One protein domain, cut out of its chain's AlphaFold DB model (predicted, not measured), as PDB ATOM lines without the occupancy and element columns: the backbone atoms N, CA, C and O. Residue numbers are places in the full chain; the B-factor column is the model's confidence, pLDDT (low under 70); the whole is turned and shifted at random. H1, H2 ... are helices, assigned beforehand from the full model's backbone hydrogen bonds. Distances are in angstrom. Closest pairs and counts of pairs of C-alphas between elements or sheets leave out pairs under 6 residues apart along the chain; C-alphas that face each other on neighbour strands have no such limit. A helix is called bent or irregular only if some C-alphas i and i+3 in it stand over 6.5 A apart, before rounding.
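Overview. This is residues 13 to 67 of the 86 residues of an uncharacterized protein of Gemmatimonadetes bacterium (UniProt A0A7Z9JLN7). Two helices, H2 and H3, meet near their first turns as a wide V, and the link of residues 44 to 53 folds back from the far end of H2 to the start of H3. The short first helix, H1, is set off to one side, near H2 but touching neither of the others. The printed part has 55 residues with three named helices, in the order H1, H2, H3, and no named strand; the class is all helix. The whole is compact, with a radius of gyration of the C-alphas of 11.5 A, and spans 31 by 22 by 20 A.

Arrangement. H1, residues 13 to 22, and H2, residues 28 to 43, are near each other, with 5 pairs of C-alphas within 10 A. H1 is apart from H3, residues 54 to 65. H2 touches H3 with residues 29 to 33 alone, and H3 touches H2 with residues 56 to 59 alone. Their closest C-alphas, those of Glu 30 and Ile 59, are 6.6 A apart. H2 and H3 run the same way at a steep tilt of 68 degrees, only just short of about perpendicular. In H1 and H3 every O i to N i+4 pair is within hydrogen-bond range; in H2 10 of 12 are.

Along the chain. H1 begins at C-alpha 13, (218.033, 324.442, 303.726), and is 13.7 A long from first to last C-alpha. H2 begins at C-alpha 28, (221.483, 335.309, 298.595), and measures 23.8 A. It is neither bent nor irregular, but only just: C-alphas 32 and 35 are 6.5 A apart. H3 measures 16.6 A and ends at C-alpha 65, (205.064, 338.626, 287.697).

Size, cuts and confidence. The two C-alphas farthest apart, those of Glu 13 and Asn 50, are 31.9 A apart. The link from H1 to H2 is tight, with 5 residues, and that from H2 to H3 is short, with 10. The printed part has no cut. Its mean pLDDT is 77.3; residues 45 and 49 are under 70.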
ATOM      1  N   GLU A  13     219.380 324.478 303.139       78.88
ATOM      2  CA  GLU A  13     218.033 324.442 303.726       78.88
ATOM      3  C   GLU A  13     217.144 325.582 303.210       78.88
ATOM      4  O   GLU A  13     215.980 325.361 302.888       78.88
ATOM      5  N   ILE A  14     217.697 326.795 303.074       75.69
ATOM      6  CA  ILE A  14     216.970 327.940 302.512       75.69
ATOM      7  C   ILE A  14     216.651 327.696 301.042       75.69
ATOM      8  O   ILE A  14     215.535 327.991 300.628       75.69
ATOM      9  N   LYS A  15     217.582 327.135 300.257       78.25
ATOM     10  CA  LYS A  15     217.298 326.768 298.861       78.25
ATOM     11  C   LYS A  15     216.141 325.779 298.776       78.25
ATOM     12  O   LYS A  15     215.157 326.097 298.124       78.25
ATOM     13  N   ALA A  16     216.207 324.682 299.530       80.88
ATOM     14  CA  ALA A  16     215.154 323.670 299.549       80.88
ATOM     15  C   ALA A  16     213.793 324.259 299.958       80.88
ATOM     16  O   ALA A  16     212.783 324.011 299.306       80.88
ATOM     17  N   LYS A  17     213.764 325.105 300.997       79.81
ATOM     18  CA  LYS A  17     212.539 325.797 301.425       79.81
ATOM     19  C   LYS A  17     212.026 326.798 300.402       79.81
ATOM     20  O   LYS A  17     210.823 326.988 300.285       79.81
ATOM     21  N   SER A  18     212.922 327.442 299.670       76.38
ATOM     22  CA  SER A  18     212.543 328.401 298.637       76.38
ATOM     23  C   SER A  18     212.004 327.697 297.401       76.38
ATOM     24  O   SER A  18     211.003 328.127 296.852       76.38
ATOM     25  N   GLU A  19     212.591 326.571 297.013       80.44
ATOM     26  CA  GLU A  19     212.056 325.720 295.952       80.44
ATOM     27  C   GLU A  19     210.674 325.162 296.329       80.44
ATOM     28  O   GLU A  19     209.781 325.145 295.491       80.44
ATOM     29  N   GLU A  20     210.458 324.797 297.597       79.31
ATOM     30  CA  GLU A  20     209.159 324.331 298.108       79.31
ATOM     31  C   GLU A  20     208.089 325.439 298.150       79.31
ATOM     32  O   GLU A  20     206.944 325.201 297.776       79.31
ATOM     33  N   LEU A  21     208.441 326.647 298.608       77.62
ATOM     34  CA  LEU A  21     207.483 327.743 298.824       77.62
ATOM     35  C   LEU A  21     207.284 328.640 297.596       77.62
ATOM     36  O   LEU A  21     206.171 329.088 297.333       77.62
ATOM     37  N   LEU A  22     208.366 328.947 296.880       75.00
ATOM     38  CA  LEU A  22     208.386 329.875 295.742       75.00
ATOM     39  C   LEU A  22     208.439 329.136 294.398       75.00
ATOM     40  O   LEU A  22     208.189 329.747 293.363       75.00
ATOM     41  N   GLY A  23     208.762 327.837 294.392       76.94
ATOM     42  CA  GLY A  23     208.889 327.043 293.167       76.94
ATOM     43  C   GLY A  23     210.215 327.237 292.427       76.94
ATOM     44  O   GLY A  23     210.377 326.716 291.325       76.94
ATOM     45  N   TYR A  24     211.166 327.992 292.990       78.69
ATOM     46  CA  TYR A  24     212.495 328.194 292.414       78.69
ATOM     47  C   TYR A  24     213.556 328.490 293.485       78.69
ATOM     48  O   TYR A  24     213.265 328.956 294.589       78.69
ATOM     49  N   ALA A  25     214.822 328.232 293.150       75.00
ATOM     50  CA  ALA A  25     215.939 328.508 294.042       75.00
ATOM     51  C   ALA A  25     216.250 330.014 294.082       75.00
ATOM     52  O   ALA A  25     216.744 330.584 293.107       75.00
ATOM     53  N   ILE A  26     216.008 330.654 295.227       78.00
ATOM     54  CA  ILE A  26     216.353 332.066 295.426       78.00
ATOM     55  C   ILE A  26     217.862 332.277 295.563       78.00
ATOM     56  O   ILE A  26     218.628 331.388 295.955       78.00
ATOM     57  N   THR A  27     218.295 333.506 295.301       80.50
ATOM     58  CA  THR A  27     219.682 333.930 295.498       80.50
ATOM     59  C   THR A  27     219.894 334.565 296.874       80.50
ATOM     60  O   THR A  27     218.958 334.983 297.554       80.50
ATOM     61  N   GLN A  28     221.155 334.674 297.311       79.81
ATOM     62  CA  GLN A  28     221.483 335.309 298.595       79.81
ATOM     63  C   GLN A  28     221.033 336.778 298.655       79.81
ATOM     64  O   GLN A  28     220.673 337.269 299.723       79.81
ATOM     65  N   ARG A  29     221.060 337.480 297.517       79.31
ATOM     66  CA  ARG A  29     220.590 338.866 297.420       79.31
ATOM     67  C   ARG A  29     219.082 338.943 297.588       79.31
ATOM     68  O   ARG A  29     218.618 339.730 298.399       79.31
ATOM     69  N   GLU A  30     218.348 338.064 296.913       79.56
ATOM     70  CA  GLU A  30     216.894 337.955 297.038       79.56
ATOM     71  C   GLU A  30     216.464 337.709 298.489       79.56
ATOM     72  O   GLU A  30     215.603 338.408 299.020       79.56
ATOM     73  N   LEU A  31     217.167 336.809 299.183       82.00
ATOM     74  CA  LEU A  31     216.954 336.543 300.605       82.00
ATOM     75  C   LEU A  31     217.190 337.780 301.492       82.00
ATOM     76  O   LEU A  31     216.488 337.977 302.481       82.00
ATOM     77  N   ARG A  32     218.185 338.615 301.167       79.50
ATOM     78  CA  ARG A  32     218.451 339.874 301.890       79.50
ATOM     79  C   ARG A  32     217.445 340.967 301.546       79.50
ATOM     80  O   ARG A  32     217.191 341.827 302.385       79.50
ATOM     81  N   LEU A  33     216.872 340.916 300.349       78.88
ATOM     82  CA  LEU A  33     215.898 341.882 299.868       78.88
ATOM     83  C   LEU A  33     214.518 341.658 300.504       78.88
ATOM     84  O   LEU A  33     213.856 342.629 300.853       78.88
ATOM     85  N   MET A  34     214.111 340.408 300.754       79.50
ATOM     86  CA  MET A  34     212.832 340.067 301.411       79.50
ATOM     87  C   MET A  34     212.502 340.909 302.665       79.50
ATOM     88  O   MET A  34     211.432 341.521 302.686       79.50
ATOM     89  N   PRO A  35     213.371 341.013 303.694       81.12
ATOM     90  CA  PRO A  35     213.072 341.810 304.887       81.12
ATOM     91  C   PRO A  35     213.029 343.318 304.612       81.12
ATOM     92  O   PRO A  35     212.235 344.022 305.232       81.12
ATOM     93  N   TYR A  36     213.845 343.821 303.678       80.56
ATOM     94  CA  TYR A  36     213.789 345.225 303.269       80.56
ATOM     95  C   TYR A  36     212.438 345.545 302.625       80.56
ATOM     96  O   TYR A  36     211.765 346.493 303.016       80.56
ATOM     97  N   ILE A  37     212.002 344.697 301.694       77.88
ATOM     98  CA  ILE A  37     210.727 344.840 300.992       77.88
ATOM     99  C   ILE A  37     209.558 344.725 301.966       77.88
ATOM    100  O   ILE A  37     208.648 345.544 301.911       77.88
ATOM    101  N   GLN A  38     209.597 343.766 302.895       78.62
ATOM    102  CA  GLN A  38     208.580 343.623 303.936       78.62
ATOM    103  C   GLN A  38     208.487 344.883 304.806       78.62
ATOM    104  O   GLN A  38     207.386 345.377 305.046       78.62
ATOM    105  N   HIS A  39     209.625 345.435 305.235       82.94
ATOM    106  CA  HIS A  39     209.656 346.677 306.004       82.94
ATOM    107  C   HIS A  39     209.062 347.846 305.209       82.94
ATOM    108  O   HIS A  39     208.189 348.545 305.717       82.94
ATOM    109  N   VAL A  40     209.469 348.022 303.949       81.00
ATOM    110  CA  VAL A  40     208.960 349.087 303.070       81.00
ATOM    111  C   VAL A  40     207.461 348.932 302.809       81.00
ATOM    112  O   VAL A  40     206.730 349.914 302.868       81.00
ATOM    113  N   MET A  41     206.969 347.714 302.579       75.75
ATOM    114  CA  MET A  41     205.538 347.452 302.394       75.75
ATOM    115  C   MET A  41     204.723 347.714 303.664       75.75
ATOM    116  O   MET A  41     203.605 348.204 303.557       75.75
ATOM    117  N   MET A  42     205.271 347.436 304.851       76.81
ATOM    118  CA  MET A  42     204.589 347.704 306.123       76.81
ATOM    119  C   MET A  42     204.626 349.175 306.554       76.81
ATOM    120  O   MET A  42     203.703 349.611 307.233       76.81
ATOM    121  N   ASN A  43     205.677 349.923 306.203       78.12
ATOM    122  CA  ASN A  43     205.889 351.290 306.701       78.12
ATOM    123  C   ASN A  43     205.558 352.359 305.654       78.12
ATOM    124  O   ASN A  43     204.772 353.260 305.922       78.12
ATOM    125  N   ASP A  44     206.137 352.253 304.459       72.50
ATOM    126  CA  ASP A  44     206.007 353.257 303.397       72.50
ATOM    127  C   ASP A  44     204.914 352.900 302.374       72.50
ATOM    128  O   ASP A  44     204.486 353.759 301.602       72.50
ATOM    129  N   GLN A  45     204.501 351.623 302.303       69.00
ATOM    130  CA  GLN A  45     203.607 351.033 301.285       69.00
ATOM    131  C   GLN A  45     204.020 351.314 299.824       69.00
ATOM    132  O   GLN A  45     203.306 350.976 298.876       69.00
ATOM    133  N   ARG A  46     205.188 351.927 299.613       71.56
ATOM    134  CA  ARG A  46     205.703 352.368 298.322       71.56
ATOM    135  C   ARG A  46     207.155 351.956 298.213       71.56
ATOM    136  O   ARG A  46     208.026 352.442 298.923       71.56
ATOM    137  N   LEU A  47     207.397 351.047 297.282       71.44
ATOM    138  CA  LEU A  47     208.732 350.586 296.959       71.44
ATOM    139  C   LEU A  47     209.412 351.599 296.042       71.44
ATOM    140  O   LEU A  47     209.023 351.749 294.881       71.44
ATOM    141  N   ASP A  48     210.414 352.299 296.569       70.81
ATOM    142  CA  ASP A  48     211.188 353.244 295.774       70.81
ATOM    143  C   ASP A  48     212.278 352.514 294.987       70.81
ATOM    144  O   ASP A  48     213.283 352.051 295.528       70.81
ATOM    145  N   LEU A  49     212.057 352.406 293.678       68.94
ATOM    146  CA  LEU A  49     212.973 351.742 292.754       68.94
ATOM    147  C   LEU A  49     214.333 352.446 292.642       68.94
ATOM    148  O   LEU A  49     215.277 351.819 292.177       68.94
ATOM    149  N   ASN A  50     214.456 353.712 293.064       70.69
ATOM    150  CA  ASN A  50     215.741 354.422 293.068       70.69
ATOM    151  C   ASN A  50     216.619 354.043 294.265       70.69
ATOM    152  O   ASN A  50     217.801 354.376 294.283       70.69
ATOM    153  N   ARG A  51     216.050 353.378 295.280       71.44
ATOM    154  CA  ARG A  51     216.784 352.914 296.465       71.44
ATOM    155  C   ARG A  51     217.297 351.482 296.348       71.44
ATOM    156  O   ARG A  51     218.041 351.053 297.225       71.44
ATOM    157  N   ILE A  52     216.920 350.766 295.290       75.62
ATOM    158  CA  ILE A  52     217.358 349.392 295.031       75.62
ATOM    159  C   ILE A  52     218.210 349.333 293.763       75.62
ATOM    160  O   ILE A  52     218.043 350.133 292.843       75.62
ATOM    161  N   ASN A  53     219.135 348.382 293.713       79.50
ATOM    162  CA  ASN A  53     220.022 348.201 292.572       79.50
ATOM    163  C   ASN A  53     219.289 347.541 291.388       79.50
ATOM    164  O   ASN A  53     218.227 346.937 291.553       79.50
ATOM    165  N   SER A  54     219.868 347.605 290.188       76.62
ATOM    166  CA  SER A  54     219.286 347.020 288.970       76.62
ATOM    167  C   SER A  54     218.979 345.527 289.127       76.62
ATOM    168  O   SER A  54     217.909 345.077 288.733       76.62
ATOM    169  N   GLU A  55     219.868 344.782 289.787       77.88
ATOM    170  CA  GLU A  55     219.691 343.346 290.046       77.88
ATOM    171  C   GLU A  55     218.524 343.076 291.018       77.88
ATOM    172  O   GLU A  55     217.754 342.137 290.847       77.88
ATOM    173  N   GLU A  56     218.340 343.926 292.033       79.06
ATOM    174  CA  GLU A  56     217.226 343.829 292.989       79.06
ATOM    175  C   GLU A  56     215.897 344.228 292.342       79.06
ATOM    176  O   GLU A  56     214.841 343.673 292.647       79.06
ATOM    177  N   ARG A  57     215.942 345.163 291.393       80.50
ATOM    178  CA  ARG A  57     214.782 345.554 290.597       80.50
ATOM    179  C   ARG A  57     214.282 344.413 289.717       80.50
ATOM    180  O   ARG A  57     213.067 344.267 289.570       80.50
ATOM    181  N   GLU A  58     215.177 343.601 289.159       82.00
ATOM    182  CA  GLU A  58     214.791 342.395 288.418       82.00
ATOM    183  C   GLU A  58     214.091 341.379 289.319       82.00
ATOM    184  O   GLU A  58     213.043 340.855 288.943       82.00
ATOM    185  N   ILE A  59     214.594 341.187 290.539       82.12
ATOM    186  CA  ILE A  59     213.981 340.325 291.557       82.12
ATOM    187  C   ILE A  59     212.560 340.796 291.893       82.12
ATOM    188  O   ILE A  59     211.607 340.022 291.826       82.12
ATOM    189  N   VAL A  60     212.389 342.089 292.186       78.31
ATOM    190  CA  VAL A  60     211.074 342.683 292.487       78.31
ATOM    191  C   VAL A  60     210.128 342.571 291.291       78.31
ATOM    192  O   VAL A  60     208.941 342.286 291.457       78.31
ATOM    193  N   SER A  61     210.638 342.771 290.075       79.56
ATOM    194  CA  SER A  61     209.878 342.578 288.837       79.56
ATOM    195  C   SER A  61     209.421 341.125 288.687       79.56
ATOM    196  O   SER A  61     208.266 340.877 288.341       79.56
ATOM    197  N   ASN A  62     210.284 340.162 289.016       79.62
ATOM    198  CA  ASN A  62     209.936 338.748 289.006       79.62
ATOM    199  C   ASN A  62     208.846 338.438 290.041       79.62
ATOM    200  O   ASN A  62     207.824 337.850 289.703       79.62
ATOM    201  N   TRP A  63     208.982 338.928 291.274       78.19
ATOM    202  CA  TRP A  63     207.958 338.756 292.308       78.19
ATOM    203  C   TRP A  63     206.607 339.367 291.934       78.19
ATOM    204  O   TRP A  63     205.572 338.779 292.235       78.19
ATOM    205  N   ARG A  64     206.596 340.503 291.229       76.38
ATOM    206  CA  ARG A  64     205.367 341.080 290.663       76.38
ATOM    207  C   ARG A  64     204.743 340.174 289.603       76.38
ATOM    208  O   ARG A  64     203.535 339.976 289.624       76.38
ATOM    209  N   LYS A  65     205.548 339.588 288.707       74.44
ATOM    210  CA  LYS A  65     205.064 338.626 287.697       74.44
ATOM    211  C   LYS A  65     204.497 337.354 288.327       74.44
ATOM    212  O   LYS A  65     203.511 336.826 287.831       74.44
ATOM    213  N   HIS A  66     205.104 336.891 289.415       71.88
ATOM    214  CA  HIS A  66     204.636 335.738 290.180       71.88
ATOM    215  C   HIS A  66     203.462 336.058 291.126       71.88
ATOM    216  O   HIS A  66     202.909 335.143 291.727       71.88
ATOM    217  N   GLY A  67     203.066 337.329 291.262       72.50
ATOM    218  CA  GLY A  67     201.949 337.743 292.116       72.50
ATOM    219  C   GLY A  67     202.268 337.825 293.614       72.50
ATOM    220  O   GLY A  67     201.354 337.970 294.417       72.50
TER     221      GLY A  67